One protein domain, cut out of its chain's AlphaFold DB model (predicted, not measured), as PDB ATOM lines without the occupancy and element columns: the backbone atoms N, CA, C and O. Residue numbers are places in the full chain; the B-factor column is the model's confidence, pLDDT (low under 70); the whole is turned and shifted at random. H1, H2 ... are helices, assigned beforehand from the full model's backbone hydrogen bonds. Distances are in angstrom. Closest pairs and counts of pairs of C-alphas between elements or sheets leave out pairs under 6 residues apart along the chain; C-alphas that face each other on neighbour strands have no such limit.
ATOM      1  N   ALA A   2      32.510 -24.939  31.510       55.19
ATOM      2  CA  ALA A   2      33.811 -24.583  30.897       55.19
ATOM      3  C   ALA A   2      33.712 -23.594  29.707       55.19
ATOM      4  O   ALA A   2      34.553 -22.713  29.566       55.19
ATOM      5  N   GLY A   3      32.660 -23.695  28.884       66.81
ATOM      6  CA  GLY A   3      32.455 -22.801  27.733       66.81
ATOM      7  C   GLY A   3      31.971 -21.388  28.086       66.81
ATOM      8  O   GLY A   3      32.321 -20.440  27.395       66.81
ATOM      9  N   GLU A   4      31.203 -21.229  29.169       71.19
ATOM     10  CA  GLU A   4      30.706 -19.916  29.625       71.19
ATOM     11  C   GLU A   4      31.832 -19.080  30.244       71.19
ATOM     12  O   GLU A   4      31.896 -17.874  30.023       71.19
ATOM     13  N   THR A   5      32.757 -19.735  30.954       79.19
ATOM     14  CA  THR A   5      33.932 -19.077  31.547       79.19
ATOM     15  C   THR A   5      34.855 -18.533  30.454       79.19
ATOM     16  O   THR A   5      35.162 -17.346  30.449       79.19
ATOM     17  N   ALA A   6      35.184 -19.356  29.452       81.31
ATOM     18  CA  ALA A   6      35.997 -18.934  28.309       81.31
ATOM     19  C   ALA A   6      35.327 -17.834  27.459       81.31
ATOM     20  O   ALA A   6      36.006 -17.004  26.859       81.31
ATOM     21  N   LEU A   7      33.989 -17.822  27.385       83.19
ATOM     22  CA  LEU A   7      33.237 -16.768  26.703       83.19
ATOM     23  C   LEU A   7      33.320 -15.432  27.453       83.19
ATOM     24  O   LEU A   7      33.485 -14.389  26.819       83.19
ATOM     25  N   LEU A   8      33.219 -15.464  28.783       81.88
ATOM     26  CA  LEU A   8      33.321 -14.277  29.629       81.88
ATOM     27  C   LEU A   8      34.733 -13.682  29.604       81.88
ATOM     28  O   LEU A   8      34.874 -12.476  29.410       81.88
ATOM     29  N   GLU A   9      35.761 -14.519  29.750       84.94
ATOM     30  CA  GLU A   9      37.169 -14.107  29.669       84.94
ATOM     31  C   GLU A   9      37.453 -13.409  28.334       84.94
ATOM     32  O   GLU A   9      37.977 -12.297  28.302       84.94
ATOM     33  N   TYR A  10      36.990 -13.989  27.226       84.81
ATOM     34  CA  TYR A  10      37.173 -13.383  25.911       84.81
ATOM     35  C   TYR A  10      36.444 -12.048  25.739       84.81
ATOM     36  O   TYR A  10      36.961 -11.119  25.119       84.81
ATOM     37  N   ALA A  11      35.238 -11.921  26.292       83.75
ATOM     38  CA  ALA A  11      34.506 -10.662  26.264       83.75
ATOM     39  C   ALA A  11      35.245  -9.560  27.040       83.75
ATOM     40  O   ALA A  11      35.308  -8.417  26.581       83.75
ATOM     41  N   GLN A  12      35.846  -9.907  28.183       85.50
ATOM     42  CA  GLN A  12      36.684  -8.999  28.967       85.50
ATOM     43  C   GLN A  12      37.940  -8.590  28.187       85.50
ATOM     44  O   GLN A  12      38.266  -7.403  28.140       85.50
ATOM     45  N   GLU A  13      38.601  -9.533  27.514       87.06
ATOM     46  CA  GLU A  13      39.753  -9.254  26.650       87.06
ATOM     47  C   GLU A  13      39.400  -8.299  25.500       87.06
ATOM     48  O   GLU A  13      40.125  -7.330  25.260       87.06
ATOM     49  N   LEU A  14      38.272  -8.520  24.812       84.00
ATOM     50  CA  LEU A  14      37.794  -7.645  23.735       84.00
ATOM     51  C   LEU A  14      37.441  -6.240  24.243       84.00
ATOM     52  O   LEU A  14      37.787  -5.246  23.598       84.00
ATOM     53  N   SER A  15      36.793  -6.141  25.406       83.06
ATOM     54  CA  SER A  15      36.483  -4.858  26.046       83.06
ATOM     55  C   SER A  15      37.761  -4.102  26.421       83.06
ATOM     56  O   SER A  15      37.923  -2.923  26.093       83.06
ATOM     57  N   ARG A  16      38.737  -4.801  27.011       86.12
ATOM     58  CA  ARG A  16      40.037  -4.230  27.376       86.12
ATOM     59  C   ARG A  16      40.824  -3.767  26.151       86.12
ATOM     60  O   ARG A  16      41.420  -2.688  26.160       86.12
ATOM     61  N   LEU A  17      40.796  -4.550  25.075       86.06
ATOM     62  CA  LEU A  17      41.419  -4.205  23.800       86.06
ATOM     63  C   LEU A  17      40.846  -2.899  23.225       86.06
ATOM     64  O   LEU A  17      41.604  -2.057  22.736       86.06
ATOM     65  N   GLU A  18      39.529  -2.719  23.299       84.94
ATOM     66  CA  GLU A  18      38.840  -1.503  22.862       84.94
ATOM     67  C   GLU A  18      39.205  -0.286  23.715       84.94
ATOM     68  O   GLU A  18      39.581   0.748  23.158       84.94
ATOM     69  N   GLN A  19      39.193  -0.415  25.045       83.69
ATOM     70  CA  GLN A  19      39.606   0.658  25.957       83.69
ATOM     71  C   GLN A  19      41.029   1.143  25.654       83.69
ATOM     72  O   GLN A  19      41.279   2.345  25.545       83.69
ATOM     73  N   LEU A  20      41.969   0.218  25.441       85.69
ATOM     74  CA  LEU A  20      43.354   0.552  25.102       85.69
ATOM     75  C   LEU A  20      43.479   1.201  23.714       85.69
ATOM     76  O   LEU A  20      44.325   2.078  23.518       85.69
ATOM     77  N   LYS A  21      42.648   0.809  22.740       84.62
ATOM     78  CA  LYS A  21      42.596   1.459  21.417       84.62
ATOM     79  C   LYS A  21      42.061   2.886  21.517       84.62
ATOM     80  O   LYS A  21      42.667   3.780  20.927       84.62
ATOM     81  N   LEU A  22      40.994   3.104  22.284       83.12
ATOM     82  CA  LEU A  22      40.425   4.429  22.538       83.12
ATOM     83  C   LEU A  22      41.434   5.337  23.249       83.12
ATOM     84  O   LEU A  22      41.713   6.432  22.768       83.12
ATOM     85  N   LYS A  23      42.073   4.850  24.318       83.06
ATOM     86  CA  LYS A  23      43.098   5.600  25.060       83.06
ATOM     87  C   LYS A  23      44.312   5.948  24.196       83.06
ATOM     88  O   LYS A  23      44.863   7.036  24.308       83.06
ATOM     89  N   ARG A  24      44.715   5.053  23.286       84.44
ATOM     90  CA  ARG A  24      45.781   5.326  22.310       84.44
ATOM     91  C   ARG A  24      45.398   6.399  21.290       84.44
ATOM     92  O   ARG A  24      46.283   7.101  20.808       84.44
ATOM     93  N   ALA A  25      44.125   6.461  20.908       80.31
ATOM     94  CA  ALA A  25      43.617   7.460  19.975       80.31
ATOM     95  C   ALA A  25      43.453   8.842  20.631       80.31
ATOM     96  O   ALA A  25      43.381   9.835  19.910       80.31
ATOM     97  N   ASP A  26      43.423   8.912  21.967       76.31
ATOM     98  CA  ASP A  26      43.367  10.165  22.714       76.31
ATOM     99  C   ASP A  26      44.758  10.838  22.785       76.31
ATOM    100  O   ASP A  26      45.674  10.318  23.437       76.31
ATOM    101  N   PRO A  27      44.940  12.009  22.144       71.06
ATOM    102  CA  PRO A  27      46.219  12.712  22.121       71.06
ATOM    103  C   PRO A  27      46.626  13.314  23.476       71.06
ATOM    104  O   PRO A  27      47.775  13.727  23.613       71.06
ATOM    105  N   GLN A  28      45.725  13.396  24.463       69.06
ATOM    106  CA  GLN A  28      46.008  14.003  25.770       69.06
ATOM    107  C   GLN A  28      46.486  13.000  26.822       69.06
ATOM    108  O   GLN A  28      47.191  13.389  27.750       69.06
ATOM    109  N   ILE A  29      46.102  11.729  26.697       73.88
ATOM    110  CA  ILE A  29      46.311  10.725  27.750       73.88
ATOM    111  C   ILE A  29      47.443   9.762  27.373       73.88
ATOM    112  O   ILE A  29      48.271   9.434  28.223       73.88
ATOM    113  N   GLY A  30      47.527   9.347  26.103       73.62
ATOM    114  CA  GLY A  30      48.531   8.390  25.631       73.62
ATOM    115  C   GLY A  30      48.484   7.029  26.351       73.62
ATOM    116  O   GLY A  30      47.740   6.812  27.306       73.62
ATOM    117  N   LEU A  31      49.284   6.066  25.884       84.75
ATOM    118  CA  LEU A  31      49.456   4.781  26.575       84.75
ATOM    119  C   LEU A  31      50.739   4.778  27.400       84.75
ATOM    120  O   LEU A  31      51.794   5.201  26.924       84.75
ATOM    121  N   THR A  32      50.675   4.200  28.596       88.69
ATOM    122  CA  THR A  32      51.880   3.836  29.347       88.69
ATOM    123  C   THR A  32      52.626   2.674  28.674       88.69
ATOM    124  O   THR A  32      52.090   1.965  27.817       88.69
ATOM    125  N   SER A  33      53.882   2.435  29.071       83.88
ATOM    126  CA  SER A  33      54.678   1.313  28.541       83.88
ATOM    127  C   SER A  33      54.036  -0.053  28.843       83.88
ATOM    128  O   SER A  33      53.997  -0.926  27.975       83.88
ATOM    129  N   GLY A  34      53.454  -0.212  30.041       89.00
ATOM    130  CA  GLY A  34      52.714  -1.417  30.433       89.00
ATOM    131  C   GLY A  34      51.490  -1.659  29.548       89.00
ATOM    132  O   GLY A  34      51.365  -2.724  28.950       89.00
ATOM    133  N   GLU A  35      50.656  -0.637  29.365       88.50
ATOM    134  CA  GLU A  35      49.453  -0.704  28.523       88.50
ATOM    135  C   GLU A  35      49.774  -0.935  27.036       88.50
ATOM    136  O   GLU A  35      49.044  -1.619  26.322       88.50
ATOM    137  N   SER A  36      50.898  -0.403  26.551       86.12
ATOM    138  CA  SER A  36      51.371  -0.653  25.185       86.12
ATOM    139  C   SER A  36      51.788  -2.115  24.977       86.12
ATOM    140  O   SER A  36      51.542  -2.693  23.912       86.12
ATOM    141  N   ASN A  37      52.391  -2.742  25.991       89.06
ATOM    142  CA  ASN A  37      52.727  -4.165  25.964       89.06
ATOM    143  C   ASN A  37      51.480  -5.049  26.089       89.06
ATOM    144  O   ASN A  37      51.348  -6.007  25.327       89.06
ATOM    145  N   GLU A  38      50.548  -4.686  26.968       89.25
ATOM    146  CA  GLU A  38      49.243  -5.339  27.118       89.25
ATOM    147  C   GLU A  38      48.466  -5.329  25.791       89.25
ATOM    148  O   GLU A  38      48.056  -6.379  25.295       89.25
ATOM    149  N   LEU A  39      48.391  -4.175  25.116       87.69
ATOM    150  CA  LEU A  39      47.756  -4.041  23.800       87.69
ATOM    151  C   LEU A  39      48.365  -4.989  22.754       87.69
ATOM    152  O   LEU A  39      47.655  -5.518  21.897       87.69
ATOM    153  N   LYS A  40      49.685  -5.213  22.788       87.06
ATOM    154  CA  LYS A  40      50.351  -6.169  21.886       87.06
ATOM    155  C   LYS A  40      50.012  -7.617  22.233       87.06
ATOM    156  O   LYS A  40      49.925  -8.427  21.312       87.06
ATOM    157  N   GLN A  41      49.865  -7.951  23.514       86.06
ATOM    158  CA  GLN A  41      49.506  -9.296  23.962       86.06
ATOM    159  C   GLN A  41      48.050  -9.628  23.615       86.06
ATOM    160  O   GLN A  41      47.814 -10.646  22.969       86.06
ATOM    161  N   LEU A  42      47.105  -8.731  23.907       84.75
ATOM    162  CA  LEU A  42      45.683  -8.922  23.593       84.75
ATOM    163  C   LEU A  42      45.438  -9.110  22.089       84.75
ATOM    164  O   LEU A  42      44.714 -10.012  21.690       84.75
ATOM    165  N   ARG A  43      46.139  -8.361  21.226       81.81
ATOM    166  CA  ARG A  43      46.077  -8.560  19.761       81.81
ATOM    167  C   ARG A  43      46.592  -9.923  19.288       81.81
ATOM    168  O   ARG A  43      46.266 -10.349  18.182       81.81
ATOM    169  N   LYS A  44      47.470 -10.575  20.057       79.75
ATOM    170  CA  LYS A  44      47.934 -11.937  19.753       79.75
ATOM    171  C   LYS A  44      46.903 -12.968  20.207       79.75
ATOM    172  O   LYS A  44      46.655 -13.910  19.462       79.75
ATOM    173  N   LEU A  45      46.299 -12.759  21.378       71.62
ATOM    174  CA  LEU A  45      45.243 -13.613  21.926       71.62
ATOM    175  C   LEU A  45      43.981 -13.587  21.057       71.62
ATOM    176  O   LEU A  45      43.479 -14.650  20.711       71.62
ATOM    177  N   GLU A  46      43.574 -12.413  20.564       70.06
ATOM    178  CA  GLU A  46      42.468 -12.234  19.605       70.06
ATOM    179  C   GLU A  46      42.586 -13.178  18.392       70.06
ATOM    180  O   GLU A  46      41.605 -13.756  17.930       70.06
ATOM    181  N   LYS A  47      43.812 -13.401  17.903       67.44
ATOM    182  CA  LYS A  47      44.083 -14.262  16.742       67.44
ATOM    183  C   LYS A  47      44.152 -15.754  17.067       67.44
ATOM    184  O   LYS A  47      44.023 -16.569  16.156       67.44
ATOM    185  N   ALA A  48      44.381 -16.112  18.326       64.12
ATOM    186  CA  ALA A  48      44.607 -17.486  18.775       64.12
ATOM    187  C   ALA A  48      43.461 -18.032  19.646       64.12
ATOM    188  O   ALA A  48      43.589 -19.120  20.206       64.12
ATOM    189  N   HIS A  49      42.365 -17.281  19.791       69.44
ATOM    190  CA  HIS A  49      41.395 -17.555  20.840       69.44
ATOM    191  C   HIS A  49      40.623 -18.880  20.621       69.44
ATOM    192  O   HIS A  49      40.130 -19.129  19.513       69.44
ATOM    193  N   PRO A  50      40.435 -19.712  21.670       67.62
ATOM    194  CA  PRO A  50      39.803 -21.040  21.595       67.62
ATOM    195  C   PRO A  50      38.338 -21.055  21.135       67.62
ATOM    196  O   PRO A  50      37.797 -22.117  20.844       67.62
ATOM    197  N   LEU A  51      37.683 -19.895  21.037       76.75
ATOM    198  CA  LEU A  51      36.300 -19.786  20.557       76.75
ATOM    199  C   LEU A  51      36.172 -19.907  19.028       76.75
ATOM    200  O   LEU A  51      35.053 -19.921  18.515       76.75
ATOM    201  N   GLY A  52      37.297 -19.990  18.306       79.88
ATOM    202  CA  GLY A  52      37.325 -20.197  16.856       79.88
ATOM    203  C   GLY A  52      36.867 -18.985  16.042       79.88
ATOM    204  O   GLY A  52      36.531 -19.132  14.872       79.88
ATOM    205  N   LEU A  53      36.844 -17.790  16.642       82.56
ATOM    206  CA  LEU A  53      36.310 -16.564  16.033       82.56
ATOM    207  C   LEU A  53      37.369 -15.732  15.289       82.56
ATOM    208  O   LEU A  53      37.042 -14.714  14.689       82.56
ATOM    209  N   SER A  54      38.627 -16.179  15.270       83.38
ATOM    210  CA  SER A  54      39.767 -15.435  14.710       83.38
ATOM    211  C   SER A  54      39.705 -15.181  13.197       83.38
ATOM    212  O   SER A  54      40.477 -14.376  12.680       83.38
ATOM    213  N   HIS A  55      38.798 -15.854  12.485       83.94
ATOM    214  CA  HIS A  55      38.538 -15.647  11.060       83.94
ATOM    215  C   HIS A  55      37.591 -14.466  10.777       83.94
ATOM    216  O   HIS A  55      37.468 -14.049   9.627       83.94
ATOM    217  N   LEU A  56      36.920 -13.940  11.804       85.00
ATOM    218  CA  LEU A  56      35.988 -12.817  11.711       85.00
ATOM    219  C   LEU A  56      36.696 -11.482  11.975       85.00
ATOM    220  O   LEU A  56      37.764 -11.442  12.591       85.00
ATOM    221  N   THR A  57      36.082 -10.373  11.552       86.19
ATOM    222  CA  THR A  57      36.547  -9.035  11.944       86.19
ATOM    223  C   THR A  57      36.311  -8.797  13.438       86.19
ATOM    224  O   THR A  57      35.425  -9.407  14.026       86.19
ATOM    225  N   GLU A  58      37.058  -7.890  14.072       81.88
ATOM    226  CA  GLU A  58      36.861  -7.550  15.494       81.88
ATOM    227  C   GLU A  58      35.413  -7.130  15.808       81.88
ATOM    228  O   GLU A  58      34.862  -7.511  16.839       81.88
ATOM    229  N   ALA A  59      34.783  -6.363  14.912       81.81
ATOM    230  CA  ALA A  59      33.395  -5.941  15.073       81.81
ATOM    231  C   ALA A  59      32.435  -7.144  15.072       81.81
ATOM    232  O   ALA A  59      31.558  -7.235  15.930       81.81
ATOM    233  N   ASP A  60      32.652  -8.101  14.166       85.19
ATOM    234  CA  ASP A  60      31.849  -9.324  14.082       85.19
ATOM    235  C   ASP A  60      32.112 -10.263  15.269       85.19
ATOM    236  O   ASP A  60      31.181 -10.865  15.801       85.19
ATOM    237  N   GLN A  61      33.364 -10.361  15.736       83.50
ATOM    238  CA  GLN A  61      33.716 -11.122  16.938       83.50
ATOM    239  C   GLN A  61      32.945 -10.595  18.151       83.50
ATOM    240  O   GLN A  61      32.327 -11.383  18.867       83.50
ATOM    241  N   LYS A  62      32.919  -9.269  18.351       81.62
ATOM    242  CA  LYS A  62      32.141  -8.634  19.425       81.62
ATOM    243  C   LYS A  62      30.658  -8.962  19.321       81.62
ATOM    244  O   LYS A  62      30.061  -9.329  20.329       81.62
ATOM    245  N   LEU A  63      30.082  -8.875  18.123       82.88
ATOM    246  CA  LEU A  63      28.664  -9.160  17.906       82.88
ATOM    247  C   LEU A  63      28.320 -10.616  18.251       82.88
ATOM    248  O   LEU A  63      27.378 -10.860  19.001       82.88
ATOM    249  N   VAL A  64      29.124 -11.578  17.788       85.69
ATOM    250  CA  VAL A  64      28.922 -13.007  18.087       85.69
ATOM    251  C   VAL A  64      29.096 -13.300  19.578       85.69
ATOM    252  O   VAL A  64      28.321 -14.061  20.157       85.69
ATOM    253  N   VAL A  65      30.106 -12.715  20.223       84.56
ATOM    254  CA  VAL A  65      30.330 -12.879  21.668       84.56
ATOM    255  C   VAL A  65      29.166 -12.300  22.462       84.56
ATOM    256  O   VAL A  65      28.665 -12.960  23.370       84.56
ATOM    257  N   GLN A  66      28.689 -11.114  22.087       83.31
ATOM    258  CA  GLN A  66      27.536 -10.474  22.709       83.31
ATOM    259  C   GLN A  66      26.269 -11.321  22.555       83.31
ATOM    260  O   GLN A  66      25.544 -11.518  23.527       83.31
ATOM    261  N   GLU A  67      26.012 -11.865  21.365       85.00
ATOM    262  CA  GLU A  67      24.874 -12.753  21.127       85.00
ATOM    263  C   GLU A  67      24.950 -14.009  22.006       85.00
ATOM    264  O   GLU A  67      23.989 -14.338  22.701       85.00
ATOM    265  N   ARG A  68      26.114 -14.668  22.060       85.62
ATOM    266  CA  ARG A  68      26.316 -15.858  22.903       85.62
ATOM    267  C   ARG A  68      26.167 -15.551  24.391       85.62
ATOM    268  O   ARG A  68      25.582 -16.355  25.113       85.62
ATOM    269  N   LEU A  69      26.658 -14.399  24.852       82.19
ATOM    270  CA  LEU A  69      26.487 -13.958  26.238       82.19
ATOM    271  C   LEU A  69      25.021 -13.667  26.559       82.19
ATOM    272  O   LEU A  69      24.548 -14.066  27.618       82.19
ATOM    273  N   ASN A  70      24.286 -13.034  25.643       82.81
ATOM    274  CA  ASN A  70      22.856 -12.788  25.810       82.81
ATOM    275  C   ASN A  70      22.074 -14.102  25.920       82.81
ATOM    276  O   ASN A  70      21.220 -14.229  26.795       82.81
ATOM    277  N   VAL A  71      22.389 -15.091  25.079       86.75
ATOM    278  CA  VAL A  71      21.787 -16.432  25.152       86.75
ATOM    279  C   VAL A  71      22.093 -17.085  26.501       86.75
ATOM    280  O   VAL A  71      21.165 -17.493  27.197       86.75
ATOM    281  N   ALA A  72      23.365 -17.114  26.912       81.69
ATOM    282  CA  ALA A  72      23.776 -17.697  28.189       81.69
ATOM    283  C   ALA A  72      23.112 -16.997  29.390       81.69
ATOM    284  O   ALA A  72      22.643 -17.657  30.315       81.69
ATOM    285  N   MET A  73      23.000 -15.666  29.355       82.19
ATOM    286  CA  MET A  73      22.296 -14.879  30.368       82.19
ATOM    287  C   MET A  73      20.806 -15.240  30.423       82.19
ATOM    288  O   MET A  73      20.277 -15.488  31.504       82.19
ATOM    289  N   VAL A  74      20.123 -15.302  29.276       85.50
ATOM    290  CA  VAL A  74      18.701 -15.681  29.192       85.50
ATOM    291  C   VAL A  74      18.478 -17.091  29.734       85.50
ATOM    292  O   VAL A  74      17.535 -17.309  30.495       85.50
ATOM    293  N   GLU A  75      19.328 -18.051  29.374       85.69
ATOM    294  CA  GLU A  75      19.256 -19.421  29.889       85.69
ATOM    295  C   GLU A  75      19.532 -19.488  31.394       85.69
ATOM    296  O   GLU A  75      18.820 -20.191  32.112       85.69
ATOM    297  N   GLY A  76      20.510 -18.723  31.884       79.00
ATOM    298  CA  GLY A  76      20.801 -18.582  33.309       79.00
ATOM    299  C   GLY A  76      19.604 -18.041  34.091       79.00
ATOM    300  O   GLY A  76      19.207 -18.638  35.089       79.00
ATOM    301  N   ILE A  77      18.964 -16.980  33.587       79.25
ATOM    302  CA  ILE A  77      17.738 -16.404  34.165       79.25
ATOM    303  C   ILE A  77      16.611 -17.441  34.177       79.25
ATOM    304  O   ILE A  77      15.982 -17.648  35.209       79.25
ATOM    305  N   LYS A  78      16.369 -18.140  33.062       83.94
ATOM    306  CA  LYS A  78      15.329 -19.181  32.983       83.94
ATOM    307  C   LYS A  78      15.568 -20.330  33.961       83.94
ATOM    308  O   LYS A  78      14.612 -20.868  34.510       83.94
ATOM    309  N   ARG A  79      16.831 -20.711  34.170       81.00
ATOM    310  CA  ARG A  79      17.221 -21.764  35.115       81.00
ATOM    311  C   ARG A  79      17.036 -21.318  36.565       81.00
ATOM    312  O   ARG A  79      16.553 -22.106  37.367       81.00
ATOM    313  N   ALA A  80      17.405 -20.078  36.881       71.31
ATOM    314  CA  ALA A  80      17.264 -19.509  38.219       71.31
ATOM    315  C   ALA A  80      15.798 -19.222  38.588       71.31
ATOM    316  O   ALA A  80      15.409 -19.376  39.742       71.31
ATOM    317  N   PHE A  81      14.974 -18.846  37.607       76.75
ATOM    318  CA  PHE A  81      13.573 -18.475  37.802       76.75
ATOM    319  C   PHE A  81      12.662 -19.364  36.951       76.75
ATOM    320  O   PHE A  81      12.343 -19.003  35.823       76.75
TER     321      PHE A  81
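This is residues 2 to 81 of the 223 residues of an uncharacterized protein of Pandoraea oxalativorans (UniProt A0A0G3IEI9). The long helix H1 lies in the middle of a loose, elongated group of three helices, with H2 and H3 packed slantwise on different stretches of it. Residues 74 to 81, of which 74 to 80 belong to H3, stick out. The printed part has 80 residues with H1, H2 and H3 in that order and no named strand: all helix, loose, radius of gyration of the C-alphas 14.8 A, spans 47 by 26 by 20 A.

H1, residues 2 to 25, is 35.2 A long from C-alpha 2 at (33.811, -24.583, 30.897). H2, residues 33 to 48, is 23.5 A long. H3, residues 58 to 80, is 32.3 A long and ends with C-alpha 80 at (17.264, -19.509, 38.219).

H1, with residues 13 to 21 alone, touches H2; the closest C-alphas, of Leu 17 and Leu 39, are 6.3 A apart. Their steep tilt is 45 degrees, opposite ways. H1, with residues 4 to 14 alone, touches residues 62 to 72 of H3; the closest C-alphas, of Ala 11 and Val 65, are 6.6 A apart. Their steep tilt is 42 degrees, opposite ways. H2 and H3 are only just apart, at 8.4 A. Every O i to N i+4 pair is within hydrogen-bond range in H1 and H3, and 11 of 12 in H2.

The C-alphas of Pro 27 and Phe 81, the two farthest apart, are 47.8 A apart. The printed part has no cut, and both links are short. Residues 2 to 3, 28 and 47 to 50 have pLDDT under 70.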